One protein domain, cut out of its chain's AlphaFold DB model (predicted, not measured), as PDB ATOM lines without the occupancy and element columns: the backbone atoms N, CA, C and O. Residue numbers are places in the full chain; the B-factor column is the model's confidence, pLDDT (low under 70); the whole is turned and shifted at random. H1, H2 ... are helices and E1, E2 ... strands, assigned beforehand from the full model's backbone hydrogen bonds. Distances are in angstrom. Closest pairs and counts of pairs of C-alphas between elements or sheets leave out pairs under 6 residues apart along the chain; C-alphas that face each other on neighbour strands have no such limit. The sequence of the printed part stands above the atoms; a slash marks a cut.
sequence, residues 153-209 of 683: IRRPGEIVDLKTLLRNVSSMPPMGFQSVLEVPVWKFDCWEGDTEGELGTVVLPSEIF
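AT A GLANCE: This is residues 153 to 209 of the 683 residues of an uncharacterized protein of Chromera velia CCMP2878 (UniProt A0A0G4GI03). What is the main picture? A long antiparallel hairpin of two strands, E1 and E2, makes much of the length of a thin rod, and the tip of its loop, residues 189 to 194, sticks out free at one end. Toward the other end a looping stretch with the small helix H1 reaches away from the hairpin, and the short helix H2 follows E2. What is it made of? The printed part has 57 residues with two named helices and two named strands, in the order H1, E1, E2, H2; the class is mixed, helices and strands, with under half of the residues, 25, in named elements. How large is its outline? It is only just extended, close to loose, with a radius of gyration of the C-alphas of 15.6 A and spans of 49 by 20 by 15 A.

HOW THE PARTS SIT: How do the strands pair? E1, residues 180 to 186, and E2, residues 198 to 204, form a hairpin of antiparallel neighbours, with 149 degrees between their directions. N 185 and O 200 are 2.8 A apart and N 202 and O 183 are 2.9 A apart, both within hydrogen-bond range. What else pairs with E1? Residues 153 to 154 pair with residues 180 to 181 of E1, parallel. Where are the helices? H2, residues 206 to 209, has its closest C-alpha pair with E1 at Ser 206 and Leu 181, 6.7 A apart. H1, residues 162 to 168, is apart from E2 and from H2. What do the helices' backbones show? In H1 every O i to N i+4 pair is within hydrogen-bond range; H2, with 4 residues, is too short for such a pair, and its one O i to N i+3 pair is within range.

IN THESE COORDINATES: Where do the strands run? E1 begins with C-alpha 180 at (140.868, 150.651, 169.049) and is 19.6 A long from first to last C-alpha. E2 is 16.7 A long from C-alpha 198 to C-alpha 204. Where are the helices found? H1 begins with C-alpha 162 at (156.604, 160.346, 173.263) and is 9.7 A long. H2 is 5.1 A long and ends with C-alpha 209 at (139.152, 160.539, 171.608).

THE WHOLE: How far does it reach? The two C-alphas farthest apart are those of Arg 167 and Gly 193, 49.3 A. Which links are long? Those from H1 to E1 and from E1 to E2 are long, with 11 residues each, while the link from E2 to H2 is tight, with 1 residue. Is it whole, and how confident is the model? The printed part has no cut; its mean pLDDT is 90.2, and no printed residue is under 70.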
ATOM      1  N   ILE A 153     144.581 147.539 170.337       92.88
ATOM      2  CA  ILE A 153     143.770 147.967 171.485       92.88
ATOM      3  C   ILE A 153     144.624 148.868 172.391       92.88
ATOM      4  O   ILE A 153     145.770 148.540 172.691       92.88
ATOM      5  N   ARG A 154     144.075 150.012 172.811       93.19
ATOM      6  CA  ARG A 154     144.715 150.980 173.712       93.19
ATOM      7  C   ARG A 154     143.771 151.391 174.840       93.19
ATOM      8  O   ARG A 154     142.645 151.828 174.589       93.19
ATOM      9  N   ARG A 155     144.258 151.328 176.076       93.56
ATOM     10  CA  ARG A 155     143.587 151.786 177.305       93.56
ATOM     11  C   ARG A 155     144.035 153.214 177.689       93.56
ATOM     12  O   ARG A 155     145.014 153.728 177.134       93.56
ATOM     13  N   PRO A 156     143.339 153.914 178.610       94.00
ATOM     14  CA  PRO A 156     143.696 155.282 178.986       94.00
ATOM     15  C   PRO A 156     145.106 155.356 179.584       94.00
ATOM     16  O   PRO A 156     145.391 154.717 180.593       94.00
ATOM     17  N   GLY A 157     145.975 156.174 178.984       91.19
ATOM     18  CA  GLY A 157     147.391 156.294 179.360       91.19
ATOM     19  C   GLY A 157     148.385 155.611 178.413       91.19
ATOM     20  O   GLY A 157     149.566 155.949 178.447       91.19
ATOM     21  N   GLU A 158     147.944 154.706 177.535       91.75
ATOM     22  CA  GLU A 158     148.828 153.917 176.658       91.75
ATOM     23  C   GLU A 158     149.219 154.672 175.376       91.75
ATOM     24  O   GLU A 158     148.906 154.259 174.259       91.75
ATOM     25  N   ILE A 159     149.883 155.819 175.524       90.19
ATOM     26  CA  ILE A 159     150.328 156.674 174.408       90.19
ATOM     27  C   ILE A 159     151.329 155.920 173.498       90.19
ATOM     28  O   ILE A 159     152.031 155.005 173.930       90.19
ATOM     29  N   VAL A 160     151.427 156.298 172.220       87.00
ATOM     30  CA  VAL A 160     152.578 155.934 171.364       87.00
ATOM     31  C   VAL A 160     153.845 156.683 171.821       87.00
ATOM     32  O   VAL A 160     153.756 157.634 172.597       87.00
ATOM     33  N   ASP A 161     155.028 156.263 171.353       85.62
ATOM     34  CA  ASP A 161     156.328 156.871 171.679       85.62
ATOM     35  C   ASP A 161     156.279 158.410 171.756       85.62
ATOM     36  O   ASP A 161     156.031 159.116 170.771       85.62
ATOM     37  N   LEU A 162     156.591 158.922 172.949       87.31
ATOM     38  CA  LEU A 162     156.604 160.346 173.263       87.31
ATOM     39  C   LEU A 162     157.576 161.129 172.372       87.31
ATOM     40  O   LEU A 162     157.288 162.275 172.037       87.31
ATOM     41  N   LYS A 163     158.704 160.541 171.955       88.31
ATOM     42  CA  LYS A 163     159.700 161.199 171.092       88.31
ATOM     43  C   LYS A 163     159.149 161.429 169.682       88.31
ATOM     44  O   LYS A 163     159.379 162.489 169.100       88.31
ATOM     45  N   THR A 164     158.392 160.473 169.152       85.88
ATOM     46  CA  THR A 164     157.680 160.578 167.872       85.88
ATOM     47  C   THR A 164     156.486 161.528 167.976       85.88
ATOM     48  O   THR A 164     156.341 162.416 167.133       85.88
ATOM     49  N   LEU A 165     155.687 161.432 169.044       87.62
ATOM     50  CA  LEU A 165     154.556 162.332 169.292       87.62
ATOM     51  C   LEU A 165     155.020 163.793 169.405       87.62
ATOM     52  O   LEU A 165     154.490 164.651 168.706       87.62
ATOM     53  N   LEU A 166     156.047 164.086 170.214       89.31
ATOM     54  CA  LEU A 166     156.569 165.446 170.420       89.31
ATOM     55  C   LEU A 166     157.128 166.094 169.144       89.31
ATOM     56  O   LEU A 166     157.128 167.318 169.040       89.31
ATOM     57  N   ARG A 167     157.560 165.298 168.159       90.38
ATOM     58  CA  ARG A 167     157.940 165.788 166.822       90.38
ATOM     59  C   ARG A 167     156.718 166.082 165.944       90.38
ATOM     60  O   ARG A 167     156.723 167.059 165.204       90.38
ATOM     61  N   ASN A 168     155.659 165.278 166.063       88.88
ATOM     62  CA  ASN A 168     154.521 165.246 165.136       88.88
ATOM     63  C   ASN A 168     153.179 165.706 165.756       88.88
ATOM     64  O   ASN A 168     152.112 165.384 165.235       88.88
ATOM     65  N   VAL A 169     153.205 166.485 166.847       87.88
ATOM     66  CA  VAL A 169     152.055 166.825 167.728       87.88
ATOM     67  C   VAL A 169     150.766 167.250 167.001       87.88
ATOM     68  O   VAL A 169     149.663 166.985 167.479       87.88
ATOM     69  N   SER A 170     150.880 167.952 165.868       87.25
ATOM     70  CA  SER A 170     149.729 168.501 165.131       87.25
ATOM     71  C   SER A 170     149.231 167.639 163.964       87.25
ATOM     72  O   SER A 170     148.134 167.911 163.463       87.25
ATOM     73  N   SER A 171     150.000 166.630 163.544       88.88
ATOM     74  CA  SER A 171     149.671 165.691 162.461       88.88
ATOM     75  C   SER A 171     149.316 164.300 162.987       88.88
ATOM     76  O   SER A 171     148.341 163.717 162.521       88.88
ATOM     77  N   MET A 172     150.051 163.793 163.980       90.12
ATOM     78  CA  MET A 172     149.862 162.450 164.522       90.12
ATOM     79  C   MET A 172     148.858 162.431 165.698       90.12
ATOM     80  O   MET A 172     148.941 163.280 166.592       90.12
ATOM     81  N   PRO A 173     147.918 161.470 165.734       93.44
ATOM     82  CA  PRO A 173     147.047 161.234 166.885       93.44
ATOM     83  C   PRO A 173     147.796 160.465 168.001       93.44
ATOM     84  O   PRO A 173     148.592 159.577 167.697       93.44
ATOM     85  N   PRO A 174     147.588 160.773 169.297       93.06
ATOM     86  CA  PRO A 174     148.463 160.291 170.375       93.06
ATOM     87  C   PRO A 174     148.416 158.777 170.631       93.06
ATOM     88  O   PRO A 174     149.378 158.234 171.171       93.06
ATOM     89  N   MET A 175     147.333 158.094 170.247       92.25
ATOM     90  CA  MET A 175     147.167 156.648 170.454       92.25
ATOM     91  C   MET A 175     147.604 155.805 169.237       92.25
ATOM     92  O   MET A 175     147.600 154.581 169.317       92.25
ATOM     93  N   GLY A 176     148.032 156.444 168.136       90.56
ATOM     94  CA  GLY A 176     148.318 155.801 166.840       90.56
ATOM     95  C   GLY A 176     147.133 155.910 165.875       90.56
ATOM     96  O   GLY A 176     146.053 156.318 166.288       90.56
ATOM     97  N   PHE A 177     147.307 155.604 164.586       89.06
ATOM     98  CA  PHE A 177     146.216 155.751 163.606       89.06
ATOM     99  C   PHE A 177     145.171 154.631 163.730       89.06
ATOM    100  O   PHE A 177     143.980 154.915 163.851       89.06
ATOM    101  N   GLN A 178     145.625 153.378 163.808       88.38
ATOM    102  CA  GLN A 178     144.785 152.174 163.852       88.38
ATOM    103  C   GLN A 178     144.165 151.837 165.225       88.38
ATOM    104  O   GLN A 178     143.598 150.759 165.398       88.38
ATOM    105  N   SER A 179     144.297 152.700 166.239       91.00
ATOM    106  CA  SER A 179     144.011 152.309 167.625       91.00
ATOM    107  C   SER A 179     142.518 152.104 167.918       91.00
ATOM    108  O   SER A 179     141.733 153.058 167.836       91.00
ATOM    109  N   VAL A 180     142.153 150.910 168.385       93.88
ATOM    110  CA  VAL A 180     140.868 150.651 169.049       93.88
ATOM    111  C   VAL A 180     140.990 151.142 170.489       93.88
ATOM    112  O   VAL A 180     141.912 150.753 171.197       93.88
ATOM    113  N   LEU A 181     140.100 152.029 170.931       95.81
ATOM    114  CA  LEU A 181     140.168 152.596 172.279       95.81
ATOM    115  C   LEU A 181     139.182 151.896 173.208       95.81
ATOM    116  O   LEU A 181     137.987 151.915 172.931       95.81
ATOM    117  N   GLU A 182     139.652 151.366 174.332       95.06
ATOM    118  CA  GLU A 182     138.809 150.725 175.349       95.06
ATOM    119  C   GLU A 182     138.928 151.428 176.701       95.06
ATOM    120  O   GLU A 182     140.010 151.872 177.085       95.06
ATOM    121  N   VAL A 183     137.825 151.508 177.452       95.12
ATOM    122  CA  VAL A 183     137.819 152.010 178.837       95.12
ATOM    123  C   VAL A 183     137.001 151.084 179.741       95.12
ATOM    124  O   VAL A 183     135.855 150.792 179.396       95.12
ATOM    125  N   PRO A 184     137.528 150.652 180.902       95.44
ATOM    126  CA  PRO A 184     136.744 149.914 181.887       95.44
ATOM    127  C   PRO A 184     135.670 150.794 182.544       95.44
ATOM    128  O   PRO A 184     135.901 151.965 182.867       95.44
ATOM    129  N   VAL A 185     134.492 150.209 182.756       96.19
ATOM    130  CA  VAL A 185     133.351 150.813 183.451       96.19
ATOM    131  C   VAL A 185     133.391 150.403 184.916       96.19
ATOM    132  O   VAL A 185     133.293 149.224 185.247       96.19
ATOM    133  N   TRP A 186     133.496 151.380 185.810       94.88
ATOM    134  CA  TRP A 186     133.581 151.142 187.248       94.88
ATOM    135  C   TRP A 186     132.225 151.311 187.933       94.88
ATOM    136  O   TRP A 186     131.517 152.290 187.688       94.88
ATOM    137  N   LYS A 187     131.900 150.419 188.874       93.50
ATOM    138  CA  LYS A 187     130.797 150.634 189.827       93.50
ATOM    139  C   LYS A 187     131.113 151.843 190.715       93.50
ATOM    140  O   LYS A 187     132.192 151.880 191.316       93.50
ATOM    141  N   PHE A 188     130.213 152.823 190.835       92.44
ATOM    142  CA  PHE A 188     130.460 154.014 191.665       92.44
ATOM    143  C   PHE A 188     130.286 153.769 193.163       92.44
ATOM    144  O   PHE A 188     131.217 154.007 193.939       92.44
ATOM    145  N   ASP A 189     129.088 153.341 193.570       90.62
ATOM    146  CA  ASP A 189     128.721 153.218 194.981       90.62
ATOM    147  C   ASP A 189     129.073 151.824 195.506       90.62
ATOM    148  O   ASP A 189     128.395 150.838 195.211       90.62
ATOM    149  N   CYS A 190     130.159 151.754 196.275       87.56
ATOM    150  CA  CYS A 190     130.603 150.556 196.977       87.56
ATOM    151  C   CYS A 190     130.520 150.837 198.477       87.56
ATOM    152  O   CYS A 190     131.206 151.724 198.986       87.56
ATOM    153  N   TRP A 191     129.662 150.101 199.181       83.75
ATOM    154  CA  TRP A 191     129.624 150.112 200.636       83.75
ATOM    155  C   TRP A 191     130.535 149.018 201.203       83.75
ATOM    156  O   TRP A 191     130.994 148.135 200.483       83.75
ATOM    157  N   GLU A 192     130.767 149.053 202.512       79.31
ATOM    158  CA  GLU A 192     131.396 147.954 203.250       79.31
ATOM    159  C   GLU A 192     130.613 146.646 202.990       79.31
ATOM    160  O   GLU A 192     129.463 146.520 203.412       79.31
ATOM    161  N   GLY A 193     131.217 145.710 202.245       74.62
ATOM    162  CA  GLY A 193     130.610 144.433 201.832       74.62
ATOM    163  C   GLY A 193     130.083 144.358 200.387       74.62
ATOM    164  O   GLY A 193     129.715 143.273 199.945       74.62
ATOM    165  N   ASP A 194     130.062 145.455 199.622       80.56
ATOM    166  CA  ASP A 194     129.828 145.397 198.172       80.56
ATOM    167  C   ASP A 194     131.082 144.917 197.429       80.56
ATOM    168  O   ASP A 194     132.183 145.381 197.714       80.56
ATOM    169  N   THR A 195     130.915 144.101 196.381       77.00
ATOM    170  CA  THR A 195     132.008 143.808 195.441       77.00
ATOM    171  C   THR A 195     132.522 145.103 194.806       77.00
ATOM    172  O   THR A 195     131.754 145.844 194.175       77.00
ATOM    173  N   GLU A 196     133.818 145.369 194.964       76.81
ATOM    174  CA  GLU A 196     134.551 146.373 194.193       76.81
ATOM    175  C   GLU A 196     135.064 145.731 192.898       76.81
ATOM    176  O   GLU A 196     135.653 144.653 192.938       76.81
ATOM    177  N   GLY A 197     134.844 146.370 191.748       77.69
ATOM    178  CA  GLY A 197     135.304 145.830 190.469       77.69
ATOM    179  C   GLY A 197     134.918 146.660 189.248       77.69
ATOM    180  O   GLY A 197     134.128 147.611 189.330       77.69
ATOM    181  N   GLU A 198     135.499 146.267 188.119       88.19
ATOM    182  CA  GLU A 198     135.079 146.654 186.774       88.19
ATOM    183  C   GLU A 198     133.826 145.843 186.392       88.19
ATOM    184  O   GLU A 198     133.723 144.660 186.708       88.19
ATOM    185  N   LEU A 199     132.856 146.478 185.732       89.81
ATOM    186  CA  LEU A 199     131.594 145.853 185.304       89.81
ATOM    187  C   LEU A 199     131.615 145.412 183.828       89.81
ATOM    188  O   LEU A 199     130.706 144.719 183.379       89.81
ATOM    189  N   GLY A 200     132.629 145.843 183.076       92.38
ATOM    190  CA  GLY A 200     132.794 145.613 181.641       92.38
ATOM    191  C   GLY A 200     133.660 146.701 181.002       92.38
ATOM    192  O   GLY A 200     134.092 147.636 181.681       92.38
ATOM    193  N   THR A 201     133.901 146.607 179.695       95.12
ATOM    194  CA  THR A 201     134.638 147.609 178.907       95.12
ATOM    195  C   THR A 201     133.735 148.290 177.878       95.12
ATOM    196  O   THR A 201     132.778 147.705 177.373       95.12
ATOM    197  N   VAL A 202     134.037 149.551 177.558       96.31
ATOM    198  CA  VAL A 202     133.352 150.334 176.519       96.31
ATOM    199  C   VAL A 202     134.360 150.797 175.476       96.31
ATOM    200  O   VAL A 202     135.364 151.432 175.807       96.31
ATOM    201  N   VAL A 203     134.060 150.513 174.207       96.25
ATOM    202  CA  VAL A 203     134.848 150.966 173.054       96.25
ATOM    203  C   VAL A 203     134.528 152.431 172.739       96.25
ATOM    204  O   VAL A 203     133.361 152.822 172.664       96.25
ATOM    205  N   LEU A 204     135.556 153.259 172.532       96.25
ATOM    206  CA  LEU A 204     135.426 154.676 172.185       96.25
ATOM    207  C   LEU A 204     135.788 154.957 170.716       96.25
ATOM    208  O   LEU A 204     136.777 154.429 170.209       96.25
ATOM    209  N   PRO A 205     135.068 155.869 170.032       96.19
ATOM    210  CA  PRO A 205     135.403 156.265 168.669       96.19
ATOM    211  C   PRO A 205     136.686 157.111 168.625       96.19
ATOM    212  O   PRO A 205     136.748 158.221 169.176       96.19
ATOM    213  N   SER A 206     137.685 156.617 167.890       94.19
ATOM    214  CA  SER A 206     138.968 157.287 167.636       94.19
ATOM    215  C   SER A 206     138.789 158.707 167.077       94.19
ATOM    216  O   SER A 206     139.468 159.629 167.520       94.19
ATOM    217  N   GLU A 207     137.787 158.943 166.222       94.56
ATOM    218  CA  GLU A 207     137.448 160.280 165.707       94.56
ATOM    219  C   GLU A 207     137.256 161.363 166.787       94.56
ATOM    220  O   GLU A 207     137.325 162.555 166.475       94.56
ATOM    221  N   ILE A 208     136.890 160.991 168.018       96.38
ATOM    222  CA  ILE A 208     136.570 161.917 169.117       96.38
ATOM    223  C   ILE A 208     137.687 161.931 170.164       96.38
ATOM    224  O   ILE A 208     138.054 163.006 170.642       96.38
ATOM    225  N   PHE A 209     138.208 160.750 170.507       96.69
ATOM    226  CA  PHE A 209     139.152 160.539 171.608       96.69
ATOM    227  C   PHE A 209     140.605 160.312 171.156       96.69
ATOM    228  O   PHE A 209     141.466 160.100 172.003       96.69
TER     229      PHE A 209